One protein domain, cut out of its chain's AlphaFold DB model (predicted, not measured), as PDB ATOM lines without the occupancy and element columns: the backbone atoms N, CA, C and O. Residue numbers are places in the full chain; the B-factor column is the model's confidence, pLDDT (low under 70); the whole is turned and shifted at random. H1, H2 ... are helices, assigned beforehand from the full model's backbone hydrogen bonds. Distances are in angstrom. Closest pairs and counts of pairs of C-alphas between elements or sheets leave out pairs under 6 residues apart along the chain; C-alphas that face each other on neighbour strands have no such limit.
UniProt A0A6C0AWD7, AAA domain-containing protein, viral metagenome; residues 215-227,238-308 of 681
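This is residues 215 to 227 and 238 to 308 of the 681 residues of the protein "AAA domain-containing protein" of viral metagenome (UniProt A0A6C0AWD7). One long helix, H2, is the spine of an extended rod: H1 packs beside its first part, H4 packs beside its last part, and the short H3 sits near that same last part. Between them a stretch of H2, residues 251 to 257, stands free. The printed part has 84 residues with four named helices, H1 to H4 in chain order, and no named strand; the class is all helix. The whole is extended, with a radius of gyration of the C-alphas of 19.9 A, and spans 63 by 21 by 15 A.

H1, residues 215 to 227, begins at C-alpha 215 (11.988, 7.207, -19.601) and is 18.3 A long. H2, residues 238 to 273, runs 52.4 A from C-alpha 238 (0.355, 19.521, -12.983). H3 is residues 279 to 285. H4, residues 290 to 307, is 25.0 A long and ends at C-alpha 307 (6.402, -39.534, -25.893).

H2 is the hub, touching three helices. With residues 240 to 247 alone it touches H1, at a shallow tilt of 24 degrees, opposite ways; the closest C-alphas, Leu 220 and Cys 243, are 6.4 A apart. With residues 258 to 273 alone it touches H4, at a shallow tilt of 14 degrees, the same way; the closest C-alphas, Ser 262 and Pro 290, are 5.8 A apart. H2 and H3, a helical hairpin, only just touch, with 3 pairs of C-alphas within 8 A, at a steep tilt of 45 degrees, opposite ways; the closest, Thr 266 and Phe 285, are 6.8 A apart. The helix packing is mostly aligned, only just, with 2 of these 3 pairs at a shallow tilt. H3 and H4 are close but not clearly touching; H1 is apart from both. Each O i to N i+4 pair is within hydrogen-bond range in H1, H3 and H4, and 31 of 32 are in H2.

The C-alphas farthest apart, Val 227 and Thr 308, are 63.9 A apart. Residues 228 to 237 are not printed; C-alphas 227 and 238 are 11.2 A apart across this cut. The links H2 to H3 and H3 to H4 are tight. Mean pLDDT of the printed part is 72.5; 23 residues are under 70, among them 223 to 227 and 273 to 280.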
ATOM      1  N   SER A 215      11.883   5.803 -19.180       68.50
ATOM      2  CA  SER A 215      11.988   7.207 -19.601       68.50
ATOM      3  C   SER A 215      10.955   8.121 -18.923       68.50
ATOM      4  O   SER A 215      11.279   9.244 -18.545       68.50
ATOM      5  N   GLU A 216       9.726   7.650 -18.680       65.44
ATOM      6  CA  GLU A 216       8.725   8.420 -17.932       65.44
ATOM      7  C   GLU A 216       9.020   8.483 -16.422       65.44
ATOM      8  O   GLU A 216       8.696   9.491 -15.791       65.44
ATOM      9  N   LYS A 217       9.682   7.471 -15.839       70.94
ATOM     10  CA  LYS A 217      10.163   7.499 -14.444       70.94
ATOM     11  C   LYS A 217      11.392   8.399 -14.274       70.94
ATOM     12  O   LYS A 217      11.438   9.155 -13.310       70.94
ATOM     13  N   GLU A 218      12.311   8.413 -15.233       72.81
ATOM     14  CA  GLU A 218      13.444   9.346 -15.295       72.81
ATOM     15  C   GLU A 218      12.963  10.798 -15.445       72.81
ATOM     16  O   GLU A 218      13.399  11.685 -14.709       72.81
ATOM     17  N   LEU A 219      11.994  11.051 -16.336       69.00
ATOM     18  CA  LEU A 219      11.347  12.362 -16.471       69.00
ATOM     19  C   LEU A 219      10.626  12.780 -15.182       69.00
ATOM     20  O   LEU A 219      10.697  13.947 -14.800       69.00
ATOM     21  N   LEU A 220       9.963  11.849 -14.492       70.12
ATOM     22  CA  LEU A 220       9.348  12.100 -13.189       70.12
ATOM     23  C   LEU A 220      10.403  12.462 -12.135       70.12
ATOM     24  O   LEU A 220      10.216  13.454 -11.439       70.12
ATOM     25  N   GLU A 221      11.519  11.739 -12.049       72.19
ATOM     26  CA  GLU A 221      12.600  12.019 -11.094       72.19
ATOM     27  C   GLU A 221      13.257  13.389 -11.352       72.19
ATOM     28  O   GLU A 221      13.483  14.167 -10.421       72.19
ATOM     29  N   VAL A 222      13.498  13.737 -12.622       72.25
ATOM     30  CA  VAL A 222      13.974  15.069 -13.034       72.25
ATOM     31  C   VAL A 222      12.955  16.156 -12.673       72.25
ATOM     32  O   VAL A 222      13.337  17.225 -12.189       72.25
ATOM     33  N   LEU A 223      11.657  15.895 -12.852       64.81
ATOM     34  CA  LEU A 223      10.598  16.828 -12.465       64.81
ATOM     35  C   LEU A 223      10.472  16.975 -10.941       64.81
ATOM     36  O   LEU A 223      10.255  18.094 -10.478       64.81
ATOM     37  N   GLU A 224      10.655  15.920 -10.144       67.44
ATOM     38  CA  GLU A 224      10.641  16.013  -8.675       67.44
ATOM     39  C   GLU A 224      11.851  16.803  -8.155       67.44
ATOM     40  O   GLU A 224      11.661  17.773  -7.418       67.44
ATOM     41  N   LYS A 225      13.058  16.536  -8.676       66.75
ATOM     42  CA  LYS A 225      14.258  17.365  -8.438       66.75
ATOM     43  C   LYS A 225      14.062  18.828  -8.864       66.75
ATOM     44  O   LYS A 225      14.613  19.743  -8.248       66.75
ATOM     45  N   SER A 226      13.244  19.092  -9.888       60.88
ATOM     46  CA  SER A 226      12.886  20.465 -10.281       60.88
ATOM     47  C   SER A 226      11.905  21.145  -9.311       60.88
ATOM     48  O   SER A 226      11.955  22.364  -9.160       60.88
ATOM     49  N   VAL A 227      11.051  20.388  -8.606       60.38
ATOM     50  CA  VAL A 227      10.126  20.928  -7.589       60.38
ATOM     51  C   VAL A 227      10.854  21.299  -6.302       60.38
ATOM     52  O   VAL A 227      10.542  22.344  -5.730       60.38
ATOM     53  N   ARG A 238       1.245  20.106 -11.964       66.00
ATOM     54  CA  ARG A 238       0.355  19.521 -12.983       66.00
ATOM     55  C   ARG A 238       1.093  18.491 -13.843       66.00
ATOM     56  O   ARG A 238       0.592  17.383 -13.971       66.00
ATOM     57  N   SER A 239       2.292  18.807 -14.334       64.94
ATOM     58  CA  SER A 239       3.119  17.872 -15.113       64.94
ATOM     59  C   SER A 239       3.518  16.626 -14.315       64.94
ATOM     60  O   SER A 239       3.439  15.523 -14.841       64.94
ATOM     61  N   LEU A 240       3.848  16.755 -13.023       70.44
ATOM     62  CA  LEU A 240       4.085  15.598 -12.147       70.44
ATOM     63  C   LEU A 240       2.846  14.716 -11.972       70.44
ATOM     64  O   LEU A 240       2.966  13.493 -11.935       70.44
ATOM     65  N   HIS A 241       1.658  15.313 -11.852       74.12
ATOM     66  CA  HIS A 241       0.413  14.549 -11.802       74.12
ATOM     67  C   HIS A 241       0.159  13.819 -13.128       74.12
ATOM     68  O   HIS A 241      -0.170  12.637 -13.116       74.12
ATOM     69  N   GLU A 242       0.394  14.490 -14.255       77.50
ATOM     70  CA  GLU A 242       0.251  13.944 -15.607       77.50
ATOM     71  C   GLU A 242       1.204  12.758 -15.850       77.50
ATOM     72  O   GLU A 242       0.742  11.680 -16.216       77.50
ATOM     73  N   CYS A 243       2.495  12.877 -15.511       72.75
ATOM     74  CA  CYS A 243       3.445  11.755 -15.538       72.75
ATOM     75  C   CYS A 243       3.014  10.601 -14.611       72.75
ATOM     76  O   CYS A 243       3.091   9.436 -14.994       72.75
ATOM     77  N   LYS A 244       2.499  10.894 -13.407       77.00
ATOM     78  CA  LYS A 244       2.020   9.864 -12.460       77.00
ATOM     79  C   LYS A 244       0.720   9.177 -12.896       77.00
ATOM     80  O   LYS A 244       0.471   8.053 -12.463       77.00
ATOM     81  N   VAL A 245      -0.096   9.810 -13.740       80.44
ATOM     82  CA  VAL A 245      -1.228   9.162 -14.427       80.44
ATOM     83  C   VAL A 245      -0.709   8.286 -15.567       80.44
ATOM     84  O   VAL A 245      -1.033   7.104 -15.620       80.44
ATOM     85  N   ARG A 246       0.176   8.821 -16.407       76.12
ATOM     86  CA  ARG A 246       0.722   8.156 -17.597       76.12
ATOM     87  C   ARG A 246       1.507   6.876 -17.277       76.12
ATOM     88  O   ARG A 246       1.245   5.829 -17.863       76.12
ATOM     89  N   ILE A 247       2.344   6.901 -16.235       77.62
ATOM     90  CA  ILE A 247       3.028   5.705 -15.711       77.62
ATOM     91  C   ILE A 247       2.017   4.653 -15.232       77.62
ATOM     92  O   ILE A 247       2.195   3.468 -15.507       77.62
ATOM     93  N   LYS A 248       0.926   5.053 -14.559       77.75
ATOM     94  CA  LYS A 248      -0.135   4.113 -14.155       77.75
ATOM     95  C   LYS A 248      -0.857   3.524 -15.364       77.75
ATOM     96  O   LYS A 248      -1.141   2.329 -15.362       77.75
ATOM     97  N   GLU A 249      -1.127   4.319 -16.396       80.44
ATOM     98  CA  GLU A 249      -1.709   3.833 -17.649       80.44
ATOM     99  C   GLU A 249      -0.798   2.784 -18.300       80.44
ATOM    100  O   GLU A 249      -1.262   1.668 -18.544       80.44
ATOM    101  N   LEU A 250       0.499   3.070 -18.468       76.31
ATOM    102  CA  LEU A 250       1.489   2.118 -18.988       76.31
ATOM    103  C   LEU A 250       1.602   0.852 -18.121       76.31
ATOM    104  O   LEU A 250       1.597  -0.261 -18.649       76.31
ATOM    105  N   GLU A 251       1.614   0.974 -16.791       75.44
ATOM    106  CA  GLU A 251       1.620  -0.182 -15.886       75.44
ATOM    107  C   GLU A 251       0.321  -1.006 -15.970       75.44
ATOM    108  O   GLU A 251       0.370  -2.236 -15.871       75.44
ATOM    109  N   THR A 252      -0.845  -0.387 -16.212       74.94
ATOM    110  CA  THR A 252      -2.080  -1.145 -16.490       74.94
ATOM    111  C   THR A 252      -2.065  -1.808 -17.866       74.94
ATOM    112  O   THR A 252      -2.572  -2.923 -17.997       74.94
ATOM    113  N   GLN A 253      -1.449  -1.187 -18.878       74.94
ATOM    114  CA  GLN A 253      -1.252  -1.793 -20.198       74.94
ATOM    115  C   GLN A 253      -0.315  -3.007 -20.103       74.94
ATOM    116  O   GLN A 253      -0.681  -4.079 -20.587       74.94
ATOM    117  N   LYS A 254       0.808  -2.901 -19.374       74.88
ATOM    118  CA  LYS A 254       1.709  -4.030 -19.082       74.88
ATOM    119  C   LYS A 254       0.994  -5.153 -18.321       74.88
ATOM    120  O   LYS A 254       1.106  -6.318 -18.687       74.88
ATOM    121  N   LYS A 255       0.182  -4.830 -17.306       72.75
ATOM    122  CA  LYS A 255      -0.628  -5.831 -16.580       72.75
ATOM    123  C   LYS A 255      -1.677  -6.508 -17.476       72.75
ATOM    124  O   LYS A 255      -1.933  -7.699 -17.307       72.75
ATOM    125  N   LYS A 256      -2.259  -5.795 -18.450       73.62
ATOM    126  CA  LYS A 256      -3.188  -6.366 -19.445       73.62
ATOM    127  C   LYS A 256      -2.473  -7.275 -20.455       73.62
ATOM    128  O   LYS A 256      -2.959  -8.379 -20.694       73.62
ATOM    129  N   SER A 257      -1.324  -6.871 -21.003       67.06
ATOM    130  CA  SER A 257      -0.561  -7.703 -21.950       67.06
ATOM    131  C   SER A 257      -0.003  -8.965 -21.285       67.06
ATOM    132  O   SER A 257      -0.154 -10.053 -21.835       67.06
ATOM    133  N   VAL A 258       0.519  -8.864 -20.056       74.44
ATOM    134  CA  VAL A 258       0.952 -10.022 -19.251       74.44
ATOM    135  C   VAL A 258      -0.199 -11.004 -19.000       74.44
ATOM    136  O   VAL A 258      -0.024 -12.205 -19.204       74.44
ATOM    137  N   LYS A 259      -1.399 -10.525 -18.633       72.62
ATOM    138  CA  LYS A 259      -2.581 -11.395 -18.472       72.62
ATOM    139  C   LYS A 259      -3.015 -12.060 -19.786       72.62
ATOM    140  O   LYS A 259      -3.385 -13.231 -19.761       72.62
ATOM    141  N   LYS A 260      -2.940 -11.357 -20.926       73.94
ATOM    142  CA  LYS A 260      -3.215 -11.936 -22.256       73.94
ATOM    143  C   LYS A 260      -2.236 -13.070 -22.575       73.94
ATOM    144  O   LYS A 260      -2.677 -14.173 -22.881       73.94
ATOM    145  N   ILE A 261      -0.934 -12.825 -22.412       74.06
ATOM    146  CA  ILE A 261       0.127 -13.816 -22.657       74.06
ATOM    147  C   ILE A 261      -0.033 -15.035 -21.736       74.06
ATOM    148  O   ILE A 261       0.018 -16.159 -22.223       74.06
ATOM    149  N   SER A 262      -0.313 -14.846 -20.441       69.69
ATOM    150  CA  SER A 262      -0.552 -15.966 -19.514       69.69
ATOM    151  C   SER A 262      -1.783 -16.805 -19.903       69.69
ATOM    152  O   SER A 262      -1.718 -18.037 -19.895       69.69
ATOM    153  N   LYS A 263      -2.886 -16.177 -20.346       75.44
ATOM    154  CA  LYS A 263      -4.066 -16.902 -20.857       75.44
ATOM    155  C   LYS A 263      -3.749 -17.675 -22.144       75.44
ATOM    156  O   LYS A 263      -4.169 -18.820 -22.292       75.44
ATOM    157  N   GLU A 264      -2.975 -17.094 -23.057       76.19
ATOM    158  CA  GLU A 264      -2.534 -17.779 -24.276       76.19
ATOM    159  C   GLU A 264      -1.568 -18.935 -24.002       76.19
ATOM    160  O   GLU A 264      -1.711 -19.992 -24.613       76.19
ATOM    161  N   ASN A 265      -0.619 -18.764 -23.081       76.69
ATOM    162  CA  ASN A 265       0.272 -19.827 -22.621       76.69
ATOM    163  C   ASN A 265      -0.535 -20.965 -21.988       76.69
ATOM    164  O   ASN A 265      -0.357 -22.113 -22.369       76.69
ATOM    165  N   THR A 266      -1.488 -20.652 -21.106       73.06
ATOM    166  CA  THR A 266      -2.368 -21.652 -20.472       73.06
ATOM    167  C   THR A 266      -3.189 -22.425 -21.514       73.06
ATOM    168  O   THR A 266      -3.334 -23.643 -21.415       73.06
ATOM    169  N   ASN A 267      -3.666 -21.757 -22.571       75.19
ATOM    170  CA  ASN A 267      -4.365 -22.415 -23.680       75.19
ATOM    171  C   ASN A 267      -3.438 -23.303 -24.532       75.19
ATOM    172  O   ASN A 267      -3.854 -24.381 -24.957       75.19
ATOM    173  N   LYS A 268      -2.188 -22.884 -24.777       76.81
ATOM    174  CA  LYS A 268      -1.168 -23.700 -25.465       76.81
ATOM    175  C   LYS A 268      -0.787 -24.919 -24.610       76.81
ATOM    176  O   LYS A 268      -0.772 -26.032 -25.121       76.81
ATOM    177  N   PHE A 269      -0.603 -24.732 -23.303       76.25
ATOM    178  CA  PHE A 269      -0.344 -25.784 -22.319       76.25
ATOM    179  C   PHE A 269      -1.491 -26.811 -22.246       76.25
ATOM    180  O   PHE A 269      -1.229 -28.006 -22.358       76.25
ATOM    181  N   LYS A 270      -2.768 -26.379 -22.218       73.56
ATOM    182  CA  LYS A 270      -3.927 -27.299 -22.332       73.56
ATOM    183  C   LYS A 270      -3.854 -28.153 -23.608       73.56
ATOM    184  O   LYS A 270      -4.124 -29.347 -23.550       73.56
ATOM    185  N   LYS A 271      -3.476 -27.564 -24.753       75.25
ATOM    186  CA  LYS A 271      -3.321 -28.302 -26.023       75.25
ATOM    187  C   LYS A 271      -2.130 -29.271 -26.024       75.25
ATOM    188  O   LYS A 271      -2.189 -30.272 -26.729       75.25
ATOM    189  N   LEU A 272      -1.081 -28.993 -25.247       72.00
ATOM    190  CA  LEU A 272       0.072 -29.883 -25.088       72.00
ATOM    191  C   LEU A 272      -0.246 -31.096 -24.199       72.00
ATOM    192  O   LEU A 272       0.178 -32.194 -24.540       72.00
ATOM    193  N   LEU A 273      -0.999 -30.937 -23.104       68.19
ATOM    194  CA  LEU A 273      -1.230 -32.025 -22.135       68.19
ATOM    195  C   LEU A 273      -2.024 -33.229 -22.684       68.19
ATOM    196  O   LEU A 273      -1.890 -34.321 -22.142       68.19
ATOM    197  N   ARG A 274      -2.819 -33.040 -23.751       60.62
ATOM    198  CA  ARG A 274      -3.522 -34.054 -24.580       60.62
ATOM    199  C   ARG A 274      -4.455 -35.091 -23.915       60.62
ATOM    200  O   ARG A 274      -5.257 -35.670 -24.640       60.62
ATOM    201  N   ASN A 275      -4.420 -35.290 -22.601       56.25
ATOM    202  CA  ASN A 275      -5.319 -36.181 -21.856       56.25
ATOM    203  C   ASN A 275      -6.568 -35.440 -21.327       56.25
ATOM    204  O   ASN A 275      -6.606 -34.204 -21.307       56.25
ATOM    205  N   LYS A 276      -7.584 -36.191 -20.858       53.53
ATOM    206  CA  LYS A 276      -8.708 -35.630 -20.076       53.53
ATOM    207  C   LYS A 276      -8.167 -34.874 -18.846       53.53
ATOM    208  O   LYS A 276      -7.077 -35.149 -18.353       53.53
ATOM    209  N   SER A 277      -8.878 -33.828 -18.429       52.34
ATOM    210  CA  SER A 277      -8.253 -32.681 -17.763       52.34
ATOM    211  C   SER A 277      -7.904 -32.874 -16.286       52.34
ATOM    212  O   SER A 277      -8.787 -32.815 -15.432       52.34
ATOM    213  N   ASN A 278      -6.606 -32.861 -15.973       59.97
ATOM    214  CA  ASN A 278      -6.119 -32.484 -14.646       59.97
ATOM    215  C   ASN A 278      -6.434 -30.998 -14.383       59.97
ATOM    216  O   ASN A 278      -5.701 -30.092 -14.794       59.97
ATOM    217  N   ILE A 279      -7.549 -30.731 -13.698       63.72
ATOM    218  CA  ILE A 279      -7.975 -29.370 -13.331       63.72
ATOM    219  C   ILE A 279      -6.939 -28.705 -12.404       63.72
ATOM    220  O   ILE A 279      -6.683 -27.505 -12.533       63.72
ATOM    221  N   SER A 280      -6.281 -29.492 -11.542       68.88
ATOM    222  CA  SER A 280      -5.188 -29.045 -10.665       68.88
ATOM    223  C   SER A 280      -4.029 -28.412 -11.449       68.88
ATOM    224  O   SER A 280      -3.717 -27.238 -11.245       68.88
ATOM    225  N   ASP A 281      -3.463 -29.130 -12.424       71.12
ATOM    226  CA  ASP A 281      -2.292 -28.694 -13.204       71.12
ATOM    227  C   ASP A 281      -2.565 -27.389 -13.964       71.12
ATOM    228  O   ASP A 281      -1.749 -26.466 -13.963       71.12
ATOM    229  N   LYS A 282      -3.762 -27.271 -14.556       71.56
ATOM    230  CA  LYS A 282      -4.258 -26.039 -15.193       71.56
ATOM    231  C   LYS A 282      -4.320 -24.881 -14.190       71.56
ATOM    232  O   LYS A 282      -3.862 -23.778 -14.496       71.56
ATOM    233  N   ASN A 283      -4.883 -25.118 -13.007       73.62
ATOM    234  CA  ASN A 283      -5.061 -24.102 -11.969       73.62
ATOM    235  C   ASN A 283      -3.733 -23.690 -11.309       73.62
ATOM    236  O   ASN A 283      -3.612 -22.549 -10.857       73.62
ATOM    237  N   TYR A 284      -2.730 -24.571 -11.287       76.44
ATOM    238  CA  TYR A 284      -1.362 -24.256 -10.874       76.44
ATOM    239  C   TYR A 284      -0.615 -23.465 -11.961       76.44
ATOM    240  O   TYR A 284      -0.094 -22.380 -11.693       76.44
ATOM    241  N   PHE A 285      -0.646 -23.930 -13.215       77.19
ATOM    242  CA  PHE A 285       0.000 -23.264 -14.353       77.19
ATOM    243  C   PHE A 285      -0.521 -21.834 -14.584       77.19
ATOM    244  O   PHE A 285       0.257 -20.921 -14.866       77.19
ATOM    245  N   ALA A 286      -1.823 -21.600 -14.395       73.00
ATOM    246  CA  ALA A 286      -2.430 -20.272 -14.509       73.00
ATOM    247  C   ALA A 286      -1.979 -19.275 -13.415       73.00
ATOM    248  O   ALA A 286      -2.087 -18.064 -13.620       73.00
ATOM    249  N   LYS A 287      -1.473 -19.760 -12.269       78.19
ATOM    250  CA  LYS A 287      -0.948 -18.937 -11.159       78.19
ATOM    251  C   LYS A 287       0.544 -18.600 -11.306       78.19
ATOM    252  O   LYS A 287       1.032 -17.723 -10.599       78.19
ATOM    253  N   LEU A 288       1.264 -19.279 -12.201       77.88
ATOM    254  CA  LEU A 288       2.703 -19.101 -12.415       77.88
ATOM    255  C   LEU A 288       3.050 -17.863 -13.257       77.88
ATOM    256  O   LEU A 288       2.270 -17.384 -14.081       77.88
ATOM    257  N   GLU A 289       4.271 -17.361 -13.066       77.50
ATOM    258  CA  GLU A 289       4.814 -16.231 -13.827       77.50
ATOM    259  C   GLU A 289       5.064 -16.610 -15.302       77.50
ATOM    260  O   GLU A 289       5.474 -17.742 -15.572       77.50
ATOM    261  N   PRO A 290       4.899 -15.681 -16.270       73.44
ATOM    262  CA  PRO A 290       5.003 -15.992 -17.701       73.44
ATOM    263  C   PRO A 290       6.337 -16.611 -18.137       73.44
ATOM    264  O   PRO A 290       6.372 -17.379 -19.092       73.44
ATOM    265  N   GLU A 291       7.434 -16.294 -17.449       73.56
ATOM    266  CA  GLU A 291       8.760 -16.862 -17.722       73.56
ATOM    267  C   GLU A 291       8.825 -18.338 -17.308       73.56
ATOM    268  O   GLU A 291       9.222 -19.191 -18.100       73.56
ATOM    269  N   LYS A 292       8.323 -18.666 -16.111       78.69
ATOM    270  CA  LYS A 292       8.215 -20.047 -15.611       78.69
ATOM    271  C   LYS A 292       7.231 -20.866 -16.451       78.69
ATOM    272  O   LYS A 292       7.527 -22.008 -16.783       78.69
ATOM    273  N   GLN A 293       6.118 -20.264 -16.881       75.69
ATOM    274  CA  GLN A 293       5.199 -20.868 -17.855       75.69
ATOM    275  C   GLN A 293       5.893 -21.229 -19.177       75.69
ATOM    276  O   GLN A 293       5.631 -22.296 -19.724       75.69
ATOM    277  N   LEU A 294       6.777 -20.367 -19.698       78.06
ATOM    278  CA  LEU A 294       7.509 -20.624 -20.943       78.06
ATOM    279  C   LEU A 294       8.577 -21.715 -20.782       78.06
ATOM    280  O   LEU A 294       8.728 -22.532 -21.691       78.06
ATOM    281  N   VAL A 295       9.275 -21.774 -19.642       83.50
ATOM    282  CA  VAL A 295      10.197 -22.880 -19.322       83.50
ATOM    283  C   VAL A 295       9.433 -24.205 -19.270       83.50
ATOM    284  O   VAL A 295       9.754 -25.113 -20.033       83.50
ATOM    285  N   LEU A 296       8.359 -24.273 -18.476       81.31
ATOM    286  CA  LEU A 296       7.525 -25.471 -18.338       81.31
ATOM    287  C   LEU A 296       6.878 -25.894 -19.663       81.31
ATOM    288  O   LEU A 296       6.880 -27.075 -19.986       81.31
ATOM    289  N   MET A 297       6.390 -24.957 -20.485       78.00
ATOM    290  CA  MET A 297       5.921 -25.282 -21.840       78.00
ATOM    291  C   MET A 297       7.039 -25.850 -22.716       78.00
ATOM    292  O   MET A 297       6.810 -26.832 -23.410       78.00
ATOM    293  N   THR A 298       8.241 -25.273 -22.674       81.31
ATOM    294  CA  THR A 298       9.393 -25.757 -23.453       81.31
ATOM    295  C   THR A 298       9.839 -27.149 -22.989       81.31
ATOM    296  O   THR A 298      10.361 -27.935 -23.777       81.31
ATOM    297  N   GLU A 299       9.642 -27.482 -21.714       82.38
ATOM    298  CA  GLU A 299       9.901 -28.812 -21.162       82.38
ATOM    299  C   GLU A 299       8.793 -29.806 -21.523       82.38
ATOM    300  O   GLU A 299       9.108 -30.885 -22.017       82.38
ATOM    301  N   CYS A 300       7.517 -29.426 -21.433       79.69
ATOM    302  CA  CYS A 300       6.406 -30.236 -21.936       79.69
ATOM    303  C   CYS A 300       6.468 -30.460 -23.457       79.69
ATOM    304  O   CYS A 300       6.145 -31.550 -23.910       79.69
ATOM    305  N   GLU A 301       6.937 -29.495 -24.256       78.81
ATOM    306  CA  GLU A 301       7.185 -29.679 -25.695       78.81
ATOM    307  C   GLU A 301       8.290 -30.722 -25.952       78.81
ATOM    308  O   GLU A 301       8.128 -31.577 -26.824       78.81
ATOM    309  N   LYS A 302       9.378 -30.724 -25.161       80.62
ATOM    310  CA  LYS A 302      10.432 -31.761 -25.229       80.62
ATOM    311  C   LYS A 302       9.926 -33.135 -24.782       80.62
ATOM    312  O   LYS A 302      10.230 -34.128 -25.435       80.62
ATOM    313  N   ILE A 303       9.179 -33.192 -23.676       79.75
ATOM    314  CA  ILE A 303       8.617 -34.428 -23.113       79.75
ATOM    315  C   ILE A 303       7.615 -35.032 -24.099       79.75
ATOM    316  O   ILE A 303       7.761 -36.190 -24.479       79.75
ATOM    317  N   ASN A 304       6.679 -34.232 -24.617       75.31
ATOM    318  CA  ASN A 304       5.758 -34.664 -25.664       75.31
ATOM    319  C   ASN A 304       6.508 -35.154 -26.903       75.31
ATOM    320  O   ASN A 304       6.222 -36.247 -27.369       75.31
ATOM    321  N   GLY A 305       7.520 -34.421 -27.383       72.31
ATOM    322  CA  GLY A 305       8.356 -34.853 -28.507       72.31
ATOM    323  C   GLY A 305       9.123 -36.166 -28.276       72.31
ATOM    324  O   GLY A 305       9.533 -36.802 -29.243       72.31
ATOM    325  N   ALA A 306       9.292 -36.596 -27.020       68.88
ATOM    326  CA  ALA A 306       9.850 -37.898 -26.653       68.88
ATOM    327  C   ALA A 306       8.782 -38.990 -26.415       68.88
ATOM    328  O   ALA A 306       9.115 -40.174 -26.453       68.88
ATOM    329  N   MET A 307       7.519 -38.616 -26.174       63.19
ATOM    330  CA  MET A 307       6.402 -39.534 -25.893       63.19
ATOM    331  C   MET A 307       5.484 -39.780 -27.102       63.19
ATOM    332  O   MET A 307       4.900 -40.857 -27.215       63.19
ATOM    333  N   THR A 308       5.317 -38.810 -28.006       61.62
ATOM    334  CA  THR A 308       4.392 -38.927 -29.142       61.62
ATOM    335  C   THR A 308       5.015 -39.695 -30.300       61.62
ATOM    336  O   THR A 308       5.953 -39.226 -30.946       61.62
TER     337      THR A 308